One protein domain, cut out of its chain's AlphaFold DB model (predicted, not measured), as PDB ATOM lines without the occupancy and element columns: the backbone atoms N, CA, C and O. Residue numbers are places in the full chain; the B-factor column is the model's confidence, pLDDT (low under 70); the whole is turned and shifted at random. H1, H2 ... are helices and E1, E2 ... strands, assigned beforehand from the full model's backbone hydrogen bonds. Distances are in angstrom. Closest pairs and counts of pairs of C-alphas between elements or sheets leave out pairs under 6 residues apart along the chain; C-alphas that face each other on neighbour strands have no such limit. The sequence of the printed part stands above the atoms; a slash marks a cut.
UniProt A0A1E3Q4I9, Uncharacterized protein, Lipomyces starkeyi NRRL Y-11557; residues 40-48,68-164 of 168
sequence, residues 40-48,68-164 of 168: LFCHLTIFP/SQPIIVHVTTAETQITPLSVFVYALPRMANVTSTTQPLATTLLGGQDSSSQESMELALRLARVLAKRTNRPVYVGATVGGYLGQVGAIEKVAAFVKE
ATOM      1  N   LEU A  40     126.768 143.479 174.604       69.94
ATOM      2  CA  LEU A  40     127.252 144.328 175.684       69.94
ATOM      3  C   LEU A  40     127.920 145.569 175.120       69.94
ATOM      4  O   LEU A  40     128.878 145.478 174.354       69.94
ATOM      5  N   PHE A  41     127.452 146.718 175.576       75.19
ATOM      6  CA  PHE A  41     128.113 147.990 175.371       75.19
ATOM      7  C   PHE A  41     128.757 148.422 176.682       75.19
ATOM      8  O   PHE A  41     128.157 148.342 177.755       75.19
ATOM      9  N   CYS A  42     130.002 148.874 176.591       76.62
ATOM     10  CA  CYS A  42     130.715 149.444 177.718       76.62
ATOM     11  C   CYS A  42     131.134 150.869 177.370       76.62
ATOM     12  O   CYS A  42     131.697 151.128 176.309       76.62
ATOM     13  N   HIS A  43     130.825 151.792 178.270       82.25
ATOM     14  CA  HIS A  43     131.280 153.168 178.202       82.25
ATOM     15  C   HIS A  43     132.304 153.385 179.314       82.25
ATOM     16  O   HIS A  43     132.006 153.182 180.492       82.25
ATOM     17  N   LEU A  44     133.521 153.764 178.931       83.56
ATOM     18  CA  LEU A  44     134.643 153.978 179.836       83.56
ATOM     19  C   LEU A  44     134.973 155.468 179.891       83.56
ATOM     20  O   LEU A  44     135.190 156.102 178.862       83.56
ATOM     21  N   THR A  45     135.053 156.022 181.095       82.44
ATOM     22  CA  THR A  45     135.516 157.392 181.329       82.44
ATOM     23  C   THR A  45     136.670 157.369 182.321       82.44
ATOM     24  O   THR A  45     136.536 156.868 183.438       82.44
ATOM     25  N   ILE A  46     137.813 157.913 181.903       80.88
ATOM     26  CA  ILE A  46     139.025 158.040 182.716       80.88
ATOM     27  C   ILE A  46     139.230 159.525 182.997       80.88
ATOM     28  O   ILE A  46     139.288 160.332 182.070       80.88
ATOM     29  N   PHE A  47     139.319 159.899 184.272       76.50
ATOM     30  CA  PHE A  47     139.525 161.298 184.641       76.50
ATOM     31  C   PHE A  47     141.009 161.666 184.547       76.50
ATOM     32  O   PHE A  47     141.856 160.894 184.998       76.50
ATOM     33  N   PRO A  48     141.361 162.848 184.013       63.38
ATOM     34  CA  PRO A  48     142.742 163.304 184.035       63.38
ATOM     35  C   PRO A  48     143.205 163.488 185.485       63.38
ATOM     36  O   PRO A  48     142.486 164.030 186.325       63.38
ATOM     37  N   SER A  68     145.467 158.413 192.445       63.97
ATOM     38  CA  SER A  68     145.211 157.583 191.288       63.97
ATOM     39  C   SER A  68     143.890 157.987 190.630       63.97
ATOM     40  O   SER A  68     142.862 158.141 191.286       63.97
ATOM     41  N   GLN A  69     143.942 158.213 189.314       78.38
ATOM     42  CA  GLN A  69     142.800 158.699 188.539       78.38
ATOM     43  C   GLN A  69     141.616 157.735 188.685       78.38
ATOM     44  O   GLN A  69     141.798 156.536 188.432       78.38
ATOM     45  N   PRO A  70     140.421 158.223 189.062       82.44
ATOM     46  CA  PRO A  70     139.252 157.371 189.145       82.44
ATOM     47  C   PRO A  70     138.823 156.927 187.745       82.44
ATOM     48  O   PRO A  70     138.931 157.673 186.768       82.44
ATOM     49  N   ILE A  71     138.315 155.702 187.673       86.88
ATOM     50  CA  ILE A  71     137.763 155.105 186.461       86.88
ATOM     51  C   ILE A  71     136.260 154.951 186.659       86.88
ATOM     52  O   ILE A  71     135.826 154.387 187.660       86.88
ATOM     53  N   ILE A  72     135.462 155.422 185.704       88.19
ATOM     54  CA  ILE A  72     134.027 155.148 185.662       88.19
ATOM     55  C   ILE A  72     133.754 154.228 184.478       88.19
ATOM     56  O   ILE A  72     134.121 154.533 183.345       88.19
ATOM     57  N   VAL A  73     133.110 153.098 184.750       86.94
ATOM     58  CA  VAL A  73     132.680 152.123 183.749       86.94
ATOM     59  C   VAL A  73     131.171 152.006 183.819       86.94
ATOM     60  O   VAL A  73     130.628 151.670 184.864       86.94
ATOM     61  N   HIS A  74     130.488 152.244 182.708       85.94
ATOM     62  CA  HIS A  74     129.073 151.929 182.572       85.94
ATOM     63  C   HIS A  74     128.918 150.742 181.631       85.94
ATOM     64  O   HIS A  74     129.433 150.769 180.515       85.94
ATOM     65  N   VAL A  75     128.222 149.701 182.073       81.94
ATOM     66  CA  VAL A  75     127.935 148.506 181.277       81.94
ATOM     67  C   VAL A  75     126.441 148.447 181.001       81.94
ATOM     68  O   VAL A  75     125.637 148.477 181.929       81.94
ATOM     69  N   THR A  76     126.070 148.350 179.728       77.62
ATOM     70  CA  THR A  76     124.676 148.213 179.307       77.62
ATOM     71  C   THR A  76     124.503 147.062 178.329       77.62
ATOM     72  O   THR A  76     125.379 146.798 177.504       77.62
ATOM     73  N   THR A  77     123.371 146.369 178.403       71.88
ATOM     74  CA  THR A  77     122.935 145.428 177.363       71.88
ATOM     75  C   THR A  77     122.166 146.144 176.262       71.88
ATOM     76  O   THR A  77     121.530 147.172 176.491       71.88
ATOM     77  N   ALA A  78     122.234 145.593 175.051       63.59
ATOM     78  CA  ALA A  78     121.364 145.946 173.941       63.59
ATOM     79  C   ALA A  78     119.928 145.515 174.268       63.59
ATOM     80  O   ALA A  78     119.527 144.386 173.984       63.59
ATOM     81  N   GLU A  79     119.174 146.408 174.896       61.69
ATOM     82  CA  GLU A  79     117.736 146.277 175.100       61.69
ATOM     83  C   GLU A  79     116.974 147.206 174.162       61.69
ATOM     84  O   GLU A  79     117.449 148.264 173.751       61.69
ATOM     85  N   THR A  80     115.766 146.791 173.799       56.28
ATOM     86  CA  THR A  80     114.878 147.552 172.914       56.28
ATOM     87  C   THR A  80     114.259 148.772 173.601       56.28
ATOM     88  O   THR A  80     113.624 149.583 172.928       56.28
ATOM     89  N   GLN A  81     114.443 148.919 174.917       59.97
ATOM     90  CA  GLN A  81     113.919 150.014 175.729       59.97
ATOM     91  C   GLN A  81     115.037 150.705 176.517       59.97
ATOM     92  O   GLN A  81     116.052 150.100 176.853       59.97
ATOM     93  N   ILE A  82     114.844 151.996 176.799       64.12
ATOM     94  CA  ILE A  82     115.758 152.783 177.632       64.12
ATOM     95  C   ILE A  82     115.569 152.334 179.084       64.12
ATOM     96  O   ILE A  82     114.603 152.727 179.736       64.12
ATOM     97  N   THR A  83     116.490 151.511 179.579       63.75
ATOM     98  CA  THR A  83     116.464 151.013 180.959       63.75
ATOM     99  C   THR A  83     117.200 151.997 181.882       63.75
ATOM    100  O   THR A  83     118.367 152.310 181.624       63.75
ATOM    101  N   PRO A  84     116.560 152.525 182.948       66.69
ATOM    102  CA  PRO A  84     117.226 153.409 183.905       66.69
ATOM    103  C   PRO A  84     118.359 152.678 184.641       66.69
ATOM    104  O   PRO A  84     118.324 151.454 184.776       66.69
ATOM    105  N   LEU A  85     119.355 153.430 185.137       71.69
ATOM    106  CA  LEU A  85     120.471 152.900 185.935       71.69
ATOM    107  C   LEU A  85     119.945 152.058 187.102       71.69
ATOM    108  O   LEU A  85     119.426 152.605 188.071       71.69
ATOM    109  N   SER A  86     120.088 150.735 187.003       73.44
ATOM    110  CA  SER A  86     119.571 149.810 188.013       73.44
ATOM    111  C   SER A  86     120.573 149.574 189.139       73.44
ATOM    112  O   SER A  86     120.176 149.272 190.266       73.44
ATOM    113  N   VAL A  87     121.872 149.726 188.857       82.81
ATOM    114  CA  VAL A  87     122.946 149.452 189.812       82.81
ATOM    115  C   VAL A  87     124.101 150.431 189.640       82.81
ATOM    116  O   VAL A  87     124.583 150.656 188.531       82.81
ATOM    117  N   PHE A  88     124.608 150.947 190.759       87.38
ATOM    118  CA  PHE A  88     125.848 151.713 190.819       87.38
ATOM    119  C   PHE A  88     126.700 151.241 191.996       87.38
ATOM    120  O   PHE A  88     126.247 151.216 193.140       87.38
ATOM    121  N   VAL A  89     127.941 150.859 191.724       88.88
ATOM    122  CA  VAL A  89     128.874 150.291 192.701       88.88
ATOM    123  C   VAL A  89     130.178 151.065 192.662       88.88
ATOM    124  O   VAL A  89     130.637 151.495 191.610       88.88
ATOM    125  N   TYR A  90     130.805 151.197 193.819       87.56
ATOM    126  CA  TYR A  90     132.120 151.785 193.971       87.56
ATOM    127  C   TYR A  90     133.101 150.769 194.546       87.56
ATOM    128  O   TYR A  90     132.750 150.017 195.452       87.56
ATOM    129  N   ALA A  91     134.334 150.749 194.047       87.06
ATOM    130  CA  ALA A  91     135.417 149.955 194.601       87.06
ATOM    131  C   ALA A  91     136.704 150.761 194.749       87.06
ATOM    132  O   ALA A  91     137.093 151.531 193.869       87.06
ATOM    133  N   LEU A  92     137.394 150.523 195.861       84.00
ATOM    134  CA  LEU A  92     138.680 151.124 196.175       84.00
ATOM    135  C   LEU A  92     139.811 150.100 196.066       84.00
ATOM    136  O   LEU A  92     139.679 148.969 196.556       84.00
ATOM    137  N   PRO A  93     140.950 150.489 195.465       76.25
ATOM    138  CA  PRO A  93     142.146 149.677 195.493       76.25
ATOM    139  C   PRO A  93     142.685 149.647 196.925       76.25
ATOM    140  O   PRO A  93     142.580 150.614 197.683       76.25
ATOM    141  N   ARG A  94     143.243 148.507 197.327       69.44
ATOM    142  CA  ARG A  94     143.755 148.337 198.686       69.44
ATOM    143  C   ARG A  94     145.001 149.201 198.884       69.44
ATOM    144  O   ARG A  94     145.956 149.095 198.122       69.44
ATOM    145  N   MET A  95     145.025 149.982 199.960       59.31
ATOM    146  CA  MET A  95     146.233 150.680 200.393       59.31
ATOM    147  C   MET A  95     147.288 149.667 200.850       59.31
ATOM    148  O   MET A  95     147.021 148.825 201.710       59.31
ATOM    149  N   ALA A  96     148.496 149.765 200.290       55.22
ATOM    150  CA  ALA A  96     149.614 148.843 200.515       55.22
ATOM    151  C   ALA A  96     150.071 148.715 201.989       55.22
ATOM    152  O   ALA A  96     150.847 147.824 202.309       55.22
ATOM    153  N   ASN A  97     149.580 149.573 202.890       51.28
ATOM    154  CA  ASN A  97     149.934 149.605 204.313       51.28
ATOM    155  C   ASN A  97     149.172 148.572 205.173       51.28
ATOM    156  O   ASN A  97     149.584 148.254 206.282       51.28
ATOM    157  N   VAL A  98     148.047 148.019 204.711       54.94
ATOM    158  CA  VAL A  98     147.235 147.166 205.593       54.94
ATOM    159  C   VAL A  98     147.642 145.700 205.435       54.94
ATOM    160  O   VAL A  98     147.296 145.049 204.448       54.94
ATOM    161  N   THR A  99     148.343 145.175 206.434       52.94
ATOM    162  CA  THR A  99     148.796 143.785 206.616       52.94
ATOM    163  C   THR A  99     147.619 142.835 206.885       52.94
ATOM    164  O   THR A  99     147.447 142.312 207.980       52.94
ATOM    165  N   SER A 100     146.720 142.637 205.921       47.44
ATOM    166  CA  SER A 100     145.656 141.626 206.028       47.44
ATOM    167  C   SER A 100     145.259 141.103 204.651       47.44
ATOM    168  O   SER A 100     145.115 141.836 203.682       47.44
ATOM    169  N   THR A 101     145.093 139.802 204.548       53.72
ATOM    170  CA  THR A 101     144.762 139.026 203.349       53.72
ATOM    171  C   THR A 101     143.295 139.196 202.926       53.72
ATOM    172  O   THR A 101     142.538 138.234 202.865       53.72
ATOM    173  N   THR A 102     142.850 140.420 202.633       58.72
ATOM    174  CA  THR A 102     141.422 140.702 202.381       58.72
ATOM    175  C   THR A 102     141.188 141.495 201.093       58.72
ATOM    176  O   THR A 102     141.905 142.446 200.783       58.72
ATOM    177  N   GLN A 103     140.195 141.044 200.322       60.41
ATOM    178  CA  GLN A 103     139.781 141.518 198.994       60.41
ATOM    179  C   GLN A 103     139.599 143.055 198.903       60.41
ATOM    180  O   GLN A 103     139.370 143.693 199.929       60.41
ATOM    181  N   PRO A 104     139.682 143.665 197.700       63.56
ATOM    182  CA  PRO A 104     139.384 145.091 197.504       63.56
ATOM    183  C   PRO A 104     137.995 145.463 198.049       63.56
ATOM    184  O   PRO A 104     137.034 144.705 197.885       63.56
ATOM    185  N   LEU A 105     137.905 146.632 198.694       76.25
ATOM    186  CA  LEU A 105     136.665 147.133 199.285       76.25
ATOM    187  C   LEU A 105     135.728 147.559 198.154       76.25
ATOM    188  O   LEU A 105     136.103 148.401 197.343       76.25
ATOM    189  N   ALA A 106     134.533 146.975 198.095       80.56
ATOM    190  CA  ALA A 106     133.506 147.359 197.136       80.56
ATOM    191  C   ALA A 106     132.169 147.549 197.848       80.56
ATOM    192  O   ALA A 106     131.782 146.707 198.662       80.56
ATOM    193  N   THR A 107     131.489 148.642 197.523       84.19
ATOM    194  CA  THR A 107     130.273 149.118 198.176       84.19
ATOM    195  C   THR A 107     129.254 149.500 197.116       84.19
ATOM    196  O   THR A 107     129.553 150.260 196.194       84.19
ATOM    197  N   THR A 108     128.037 148.987 197.254       86.00
ATOM    198  CA  THR A 108     126.906 149.398 196.424       86.00
ATOM    199  C   THR A 108     126.451 150.794 196.842       86.00
ATOM    200  O   THR A 108     126.186 151.030 198.018       86.00
ATOM    201  N   LEU A 109     126.375 151.712 195.882       82.38
ATOM    202  CA  LEU A 109     125.857 153.070 196.064       82.38
ATOM    203  C   LEU A 109     124.377 153.153 195.675       82.38
ATOM    204  O   LEU A 109     123.605 153.850 196.323       82.38
ATOM    205  N   LEU A 110     123.992 152.416 194.633       81.25
ATOM    206  CA  LEU A 110     122.619 152.260 194.179       81.25
ATOM    207  C   LEU A 110     122.379 150.785 193.857       81.25
ATOM    208  O   LEU A 110     123.142 150.189 193.097       81.25
ATOM    209  N   GLY A 111     121.329 150.206 194.429       76.06
ATOM    210  CA  GLY A 111     120.851 148.874 194.081       76.06
ATOM    211  C   GLY A 111     119.340 148.913 193.923       76.06
ATOM    212  O   GLY A 111     118.649 149.452 194.790       76.06
ATOM    213  N   GLY A 112     118.834 148.378 192.814       67.69
ATOM    214  CA  GLY A 112     117.414 148.071 192.687       67.69
ATOM    215  C   GLY A 112     116.980 147.021 193.719       67.69
ATOM    216  O   GLY A 112     117.804 146.303 194.284       67.69
ATOM    217  N   GLN A 113     115.676 146.953 193.982       62.88
ATOM    218  CA  GLN A 113     115.070 145.950 194.873       62.88
ATOM    219  C   GLN A 113     114.543 144.725 194.107       62.88
ATOM    220  O   GLN A 113     114.015 143.792 194.708       62.88
ATOM    221  N   ASP A 114     114.693 144.711 192.783       68.00
ATOM    222  CA  ASP A 114     114.173 143.654 191.922       68.00
ATOM    223  C   ASP A 114     115.179 142.501 191.808       68.00
ATOM    224  O   ASP A 114     116.394 142.709 191.832       68.00
ATOM    225  N   SER A 115     114.708 141.271 191.618       62.47
ATOM    226  CA  SER A 115     115.576 140.087 191.484       62.47
ATOM    227  C   SER A 115     116.616 140.224 190.361       62.47
ATOM    228  O   SER A 115     117.776 139.854 190.536       62.47
ATOM    229  N   SER A 116     116.246 140.855 189.244       64.69
ATOM    230  CA  SER A 116     117.152 141.176 188.129       64.69
ATOM    231  C   SER A 116     118.240 142.193 188.501       64.69
ATOM    232  O   SER A 116     119.358 142.169 187.972       64.69
ATOM    233  N   SER A 117     117.937 143.090 189.437       68.12
ATOM    234  CA  SER A 117     118.878 144.095 189.921       68.12
ATOM    235  C   SER A 117     119.868 143.521 190.937       68.12
ATOM    236  O   SER A 117     121.014 143.969 190.980       68.12
ATOM    237  N   GLN A 118     119.492 142.464 191.669       73.44
ATOM    238  CA  GLN A 118     120.403 141.754 192.568       73.44
ATOM    239  C   GLN A 118     121.516 141.028 191.794       73.44
ATOM    240  O   GLN A 118     122.690 141.157 192.142       73.44
ATOM    241  N   GLU A 119     121.183 140.343 190.698       73.62
ATOM    242  CA  GLU A 119     122.183 139.703 189.826       73.62
ATOM    243  C   GLU A 119     123.123 140.735 189.182       73.62
ATOM    244  O   GLU A 119     124.347 140.563 189.149       73.62
ATOM    245  N   SER A 120     122.556 141.859 188.733       76.31
ATOM    246  CA  SER A 120     123.317 142.991 188.193       76.31
ATOM    247  C   SER A 120     124.247 143.613 189.243       76.31
ATOM    248  O   SER A 120     125.361 144.033 188.923       76.31
ATOM    249  N   MET A 121     123.829 143.635 190.512       81.62
ATOM    250  CA  MET A 121     124.616 144.144 191.633       81.62
ATOM    251  C   MET A 121     125.804 143.241 191.954       81.62
ATOM    252  O   MET A 121     126.926 143.733 192.084       81.62
ATOM    253  N   GLU A 122     125.593 141.928 192.047       80.62
ATOM    254  CA  GLU A 122     126.680 140.978 192.290       80.62
ATOM    255  C   GLU A 122     127.740 141.030 191.187       80.62
ATOM    256  O   GLU A 122     128.945 141.008 191.464       80.62
ATOM    257  N   LEU A 123     127.301 141.163 189.936       79.44
ATOM    258  CA  LEU A 123     128.189 141.374 188.806       79.44
ATOM    259  C   LEU A 123     128.983 142.675 188.941       79.44
ATOM    260  O   LEU A 123     130.210 142.649 188.835       79.44
ATOM    261  N   ALA A 124     128.299 143.801 189.152       84.75
ATOM    262  CA  ALA A 124     128.933 145.110 189.246       84.75
ATOM    263  C   ALA A 124     129.968 145.140 190.379       84.75
ATOM    264  O   ALA A 124     131.071 145.653 190.194       84.75
ATOM    265  N   LEU A 125     129.674 144.490 191.512       87.88
ATOM    266  CA  LEU A 125     130.614 144.281 192.614       87.88
ATOM    267  C   LEU A 125     131.839 143.467 192.192       87.88
ATOM    268  O   LEU A 125     132.969 143.876 192.472       87.88
ATOM    269  N   ARG A 126     131.651 142.332 191.509       86.38
ATOM    270  CA  ARG A 126     132.776 141.518 191.017       86.38
ATOM    271  C   ARG A 126     133.631 142.298 190.020       86.38
ATOM    272  O   ARG A 126     134.854 142.299 190.156       86.38
ATOM    273  N   LEU A 127     133.008 143.000 189.074       85.62
ATOM    274  CA  LEU A 127     133.701 143.817 188.082       85.62
ATOM    275  C   LEU A 127     134.494 144.943 188.754       85.62
ATOM    276  O   LEU A 127     135.690 145.077 188.502       85.62
ATOM    277  N   ALA A 128     133.869 145.694 189.664       87.94
ATOM    278  CA  ALA A 128     134.510 146.791 190.381       87.94
ATOM    279  C   ALA A 128     135.726 146.297 191.184       87.94
ATOM    280  O   ALA A 128     136.796 146.898 191.117       87.94
ATOM    281  N   ARG A 129     135.615 145.146 191.867       87.56
ATOM    282  CA  ARG A 129     136.736 144.515 192.588       87.56
ATOM    283  C   ARG A 129     137.875 144.101 191.660       87.56
ATOM    284  O   ARG A 129     139.038 144.363 191.968       87.56
ATOM    285  N   VAL A 130     137.564 143.442 190.544       86.56
ATOM    286  CA  VAL A 130     138.575 142.998 189.570       86.56
ATOM    287  C   VAL A 130     139.293 144.199 188.963       86.56
ATOM    288  O   VAL A 130     140.522 144.199 188.900       86.56
ATOM    289  N   LEU A 131     138.548 145.232 188.569       84.75
ATOM    290  CA  LEU A 131     139.105 146.455 188.003       84.75
ATOM    291  C   LEU A 131     139.958 147.205 189.026       84.75
ATOM    292  O   LEU A 131     141.103 147.522 188.719       84.75
ATOM    293  N   ALA A 132     139.471 147.407 190.253       85.31
ATOM    294  CA  ALA A 132     140.234 148.069 191.309       85.31
ATOM    295  C   ALA A 132     141.532 147.311 191.633       85.31
ATOM    296  O   ALA A 132     142.586 147.921 191.802       85.31
ATOM    297  N   LYS A 133     141.495 145.969 191.644       84.00
ATOM    298  CA  LYS A 133     142.690 145.134 191.851       84.00
ATOM    299  C   LYS A 133     143.678 145.216 190.686       84.00
ATOM    300  O   LYS A 133     144.879 145.255 190.925       84.00
ATOM    301  N   ARG A 134     143.198 145.195 189.437       82.00
ATOM    302  CA  ARG A 134     144.060 145.198 188.240       82.00
ATOM    303  C   ARG A 134     144.661 146.566 187.942       82.00
ATOM    304  O   ARG A 134     145.791 146.633 187.482       82.00
ATOM    305  N   THR A 135     143.907 147.631 188.186       80.00
ATOM    306  CA  THR A 135     144.296 149.004 187.825       80.00
ATOM    307  C   THR A 135     144.908 149.781 188.987       80.00
ATOM    308  O   THR A 135     145.498 150.835 188.765       80.00
ATOM    309  N   ASN A 136     144.775 149.276 190.222       81.69
ATOM    310  CA  ASN A 136     145.187 149.954 191.454       81.69
ATOM    311  C   ASN A 136     144.611 151.388 191.567       81.69
ATOM    312  O   ASN A 136     145.242 152.305 192.097       81.69
ATOM    313  N   ARG A 137     143.401 151.585 191.026       82.12
ATOM    314  CA  ARG A 137     142.672 152.859 190.939       82.12
ATOM    315  C   ARG A 137     141.267 152.717 191.531       82.12
ATOM    316  O   ARG A 137     140.732 151.607 191.522       82.12
ATOM    317  N   PRO A 138     140.665 153.801 192.051       86.50
ATOM    318  CA  PRO A 138     139.246 153.837 192.390       86.50
ATOM    319  C   PRO A 138     138.397 153.572 191.152       86.50
ATOM    320  O   PRO A 138     138.650 154.158 190.098       86.50
ATOM    321  N   VAL A 139     137.390 152.710 191.277       88.25
ATOM    322  CA  VAL A 139     136.521 152.327 190.162       88.25
ATOM    323  C   VAL A 139     135.065 152.499 190.550       88.25
ATOM    324  O   VAL A 139     134.623 151.979 191.571       88.25
ATOM    325  N   TYR A 140     134.309 153.176 189.698       89.94
ATOM    326  CA  TYR A 140     132.856 153.228 189.750       89.94
ATOM    327  C   TYR A 140     132.296 152.384 188.613       89.94
ATOM    328  O   TYR A 140     132.753 152.490 187.476       89.94
ATOM    329  N   VAL A 141     131.316 151.545 188.919       88.00
ATOM    330  CA  VAL A 141     130.649 150.677 187.954       88.00
ATOM    331  C   VAL A 141     129.160 150.972 187.975       88.00
ATOM    332  O   VAL A 141     128.492 150.707 188.971       88.00
ATOM    333  N   GLY A 142     128.645 151.499 186.869       86.81
ATOM    334  CA  GLY A 142     127.219 151.543 186.574       86.81
ATOM    335  C   GLY A 142     126.818 150.350 185.723       86.81
ATOM    336  O   GLY A 142     127.541 149.983 184.797       86.81
ATOM    337  N   ALA A 143     125.685 149.735 186.034       79.50
ATOM    338  CA  ALA A 143     125.136 148.653 185.235       79.50
ATOM    339  C   ALA A 143     123.644 148.893 184.962       79.50
ATOM    340  O   ALA A 143     122.871 149.186 185.876       79.50
ATOM    341  N   THR A 144     123.264 148.773 183.689       75.25
ATOM    342  CA  THR A 144     121.882 148.778 183.185       75.25
ATOM    343  C   THR A 144     121.671 147.503 182.392       75.25
ATOM    344  O   THR A 144     122.082 147.409 181.236       75.25
ATOM    345  N   VAL A 145     121.127 146.477 183.042       65.44
ATOM    346  CA  VAL A 145     121.148 145.126 182.483       65.44
ATOM    347  C   VAL A 145     119.850 144.388 182.754       65.44
ATOM    348  O   VAL A 145     119.494 144.148 183.907       65.44
ATOM    349  N   GLY A 146     119.180 143.955 181.695       57.53
ATOM    350  CA  GLY A 146     118.118 142.966 181.734       57.53
ATOM    351  C   GLY A 146     118.700 141.557 181.788       57.53
ATOM    352  O   GLY A 146     119.055 140.964 180.771       57.53
ATOM    353  N   GLY A 147     118.818 141.019 183.003       54.22
ATOM    354  CA  GLY A 147     118.752 139.579 183.293       54.22
ATOM    355  C   GLY A 147     119.784 138.624 182.673       54.22
ATOM    356  O   GLY A 147     119.568 137.423 182.766       54.22
ATOM    357  N   TYR A 148     120.871 139.078 182.031       53.28
ATOM    358  CA  TYR A 148     121.771 138.153 181.304       53.28
ATOM    359  C   TYR A 148     123.281 138.345 181.484       53.28
ATOM    360  O   TYR A 148     124.071 137.612 180.885       53.28
ATOM    361  N   LEU A 149     123.734 139.261 182.343       55.19
ATOM    362  CA  LEU A 149     125.175 139.459 182.551       55.19
ATOM    363  C   LEU A 149     125.851 138.441 183.491       55.19
ATOM    364  O   LEU A 149     127.024 138.598 183.811       55.19
ATOM    365  N   GLY A 150     125.181 137.355 183.881       52.91
ATOM    366  CA  GLY A 150     125.766 136.299 184.720       52.91
ATOM    367  C   GLY A 150     126.939 135.521 184.094       52.91
ATOM    368  O   GLY A 150     127.560 134.700 184.770       52.91
ATOM    369  N   GLN A 151     127.289 135.753 182.821       59.44
ATOM    370  CA  GLN A 151     128.447 135.103 182.206       59.44
ATOM    371  C   GLN A 151     129.762 135.700 182.721       59.44
ATOM    372  O   GLN A 151     130.157 136.806 182.360       59.44
ATOM    373  N   VAL A 152     130.501 134.902 183.496       59.56
ATOM    374  CA  VAL A 152     131.865 135.193 183.982       59.56
ATOM    375  C   VAL A 152     132.788 135.720 182.868       59.56
ATOM    376  O   VAL A 152     133.574 136.636 183.102       59.56
ATOM    377  N   GLY A 153     132.633 135.226 181.634       66.06
ATOM    378  CA  GLY A 153     133.418 135.679 180.480       66.06
ATOM    379  C   GLY A 153     133.193 137.145 180.080       66.06
ATOM    380  O   GLY A 153     134.083 137.757 179.494       66.06
ATOM    381  N   ALA A 154     132.047 137.748 180.411       73.56
ATOM    382  CA  ALA A 154     131.799 139.168 180.159       73.56
ATOM    383  C   ALA A 154     132.653 140.062 181.071       73.56
ATOM    384  O   ALA A 154     133.219 141.055 180.614       73.56
ATOM    385  N   ILE A 155     132.811 139.668 182.341       77.62
ATOM    386  CA  ILE A 155     133.629 140.391 183.327       77.62
ATOM    387  C   ILE A 155     135.079 140.460 182.849       77.62
ATOM    388  O   ILE A 155     135.701 141.520 182.883       77.62
ATOM    389  N   GLU A 156     135.619 139.332 182.389       81.44
ATOM    390  CA  GLU A 156     137.004 139.244 181.935       81.44
ATOM    391  C   GLU A 156     137.254 140.078 180.682       81.44
ATOM    392  O   GLU A 156     138.262 140.783 180.625       81.44
ATOM    393  N   LYS A 157     136.317 140.054 179.725       81.75
ATOM    394  CA  LYS A 157     136.376 140.868 178.503       81.75
ATOM    395  C   LYS A 157     136.359 142.361 178.816       81.75
ATOM    396  O   LYS A 157     137.227 143.083 178.335       81.75
ATOM    397  N   VAL A 158     135.432 142.819 179.661       80.06
ATOM    398  CA  VAL A 158     135.367 144.234 180.067       80.06
ATOM    399  C   VAL A 158     136.624 144.621 180.845       80.06
ATOM    400  O   VAL A 158     137.220 145.660 180.578       80.06
ATOM    401  N   ALA A 159     137.095 143.774 181.761       83.25
ATOM    402  CA  ALA A 159     138.313 144.051 182.512       83.25
ATOM    403  C   ALA A 159     139.572 144.097 181.631       83.25
ATOM    404  O   ALA A 159     140.481 144.876 181.917       83.25
ATOM    405  N   ALA A 160     139.644 143.267 180.589       84.19
ATOM    406  CA  ALA A 160     140.715 143.318 179.601       84.19
ATOM    407  C   ALA A 160     140.643 144.607 178.771       84.19
ATOM    408  O   ALA A 160     141.649 145.299 178.661       84.19
ATOM    409  N   PHE A 161     139.451 144.974 178.292       85.06
ATOM    410  CA  PHE A 161     139.221 146.204 177.532       85.06
ATOM    411  C   PHE A 161     139.590 147.468 178.321       85.06
ATOM    412  O   PHE A 161     140.280 148.344 177.804       85.06
ATOM    413  N   VAL A 162     139.183 147.555 179.593       83.38
ATOM    414  CA  VAL A 162     139.519 148.699 180.459       83.38
ATOM    415  C   VAL A 162     141.022 148.777 180.707       83.38
ATOM    416  O   VAL A 162     141.577 149.871 180.721       83.38
ATOM    417  N   LYS A 163     141.689 147.630 180.883       82.94
ATOM    418  CA  LYS A 163     143.144 147.594 181.044       82.94
ATOM    419  C   LYS A 163     143.852 148.065 179.769       82.94
ATOM    420  O   LYS A 163     144.699 148.939 179.852       82.94
ATOM    421  N   GLU A 164     143.473 147.534 178.609       85.88
ATOM    422  CA  GLU A 164     144.047 147.945 177.321       85.88
ATOM    423  C   GLU A 164     143.834 149.441 177.060       85.88
ATOM    424  O   GLU A 164     144.748 150.126 176.622       85.88
TER     425      GLU A 164
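This is residues 40 to 48 and 68 to 164 of the 168 residues of an uncharacterized protein of Lipomyces starkeyi NRRL Y-11557 (UniProt A0A1E3Q4I9). A twisted wall of five strands is covered on one face by two helices, the long H1 over E5, E3 and E4 and the shorter H2 over E1 and E2; the opposite face bears no named helix. Residues 96 to 101, in the link from E3 to E4, stick out at one end. The printed part has 106 residues, with named elements in the order E1, E2, E3, E4, H1, E5, H2, and a mixed sheet in the order E1, E2, E5, E3, E4. The class is mixed, helices and strands; the whole is compact, with a radius of gyration of the C-alphas of 13.5 A, yet elongated, spanning 46 by 28 by 24 A.

Find C-alpha 40 at (127.252, 144.328, 175.684); from there E1, residues 40 to 46, runs 19.4 A. Past the cut come E2, residues 71 to 77, 19.9 A long, E3, residues 87 to 92, and E4, residues 105 to 111. Look for C-alpha 115 at (115.576, 140.087, 191.484), where H1, residues 115 to 135, begins its 30.3 A. E5, residues 139 to 144, follows, and H2, residues 152 to 164, runs 18.9 A to C-alpha 164 at (144.047, 147.945, 177.321).

Begin at edge strand E1, antiparallel to E2, with N 43 and O 74 2.8 A apart. E2 and E5 are parallel, with N 142 and O 73 at 2.8 A. E5 and E3 are antiparallel, with N 89 and O 141 at 2.8 A. E3 and E4 form an antiparallel hairpin, with N 90 and O 107 at 2.8 A. These N and O pairs are within hydrogen-bond range. H1 and H2 on one face make two layers, helices over a sheet. H1 runs along the strands at a height over the sheet of 6.9 A; its closest C-alphas to E3 are Ala 128 and Ala 91, 5.4 A apart. E4, H1 and E5 form a split strand-helix-strand unit, two strands running the same way with E3 between them, and its crossover is left-handed. H2 runs slantwise to the strands at a height of 9.9 A; its closest C-alphas to E1 are Val 162 and Leu 44, 7.2 A apart. H1 and H2 touch, closest at the C-alphas of Leu 127 and Ile 155, 5.9 A apart. They run the same way at a steep tilt of 38 degrees, only just past shallow. In both helices every O i to N i+4 pair is within hydrogen-bond range.

The C-alphas of Thr 80 and Thr 99 are the two farthest apart, 48.0 A. Residues 49 to 67 are not printed, and C-alphas 48 and 68 are 9.6 A apart across that cut. Of the links printed whole, E3 to E4 is long, with 12 residues. The model's mean pLDDT over the printed part is 74.8, and 36 residues are under 70, among them residues 94 to 104 and 145 to 153.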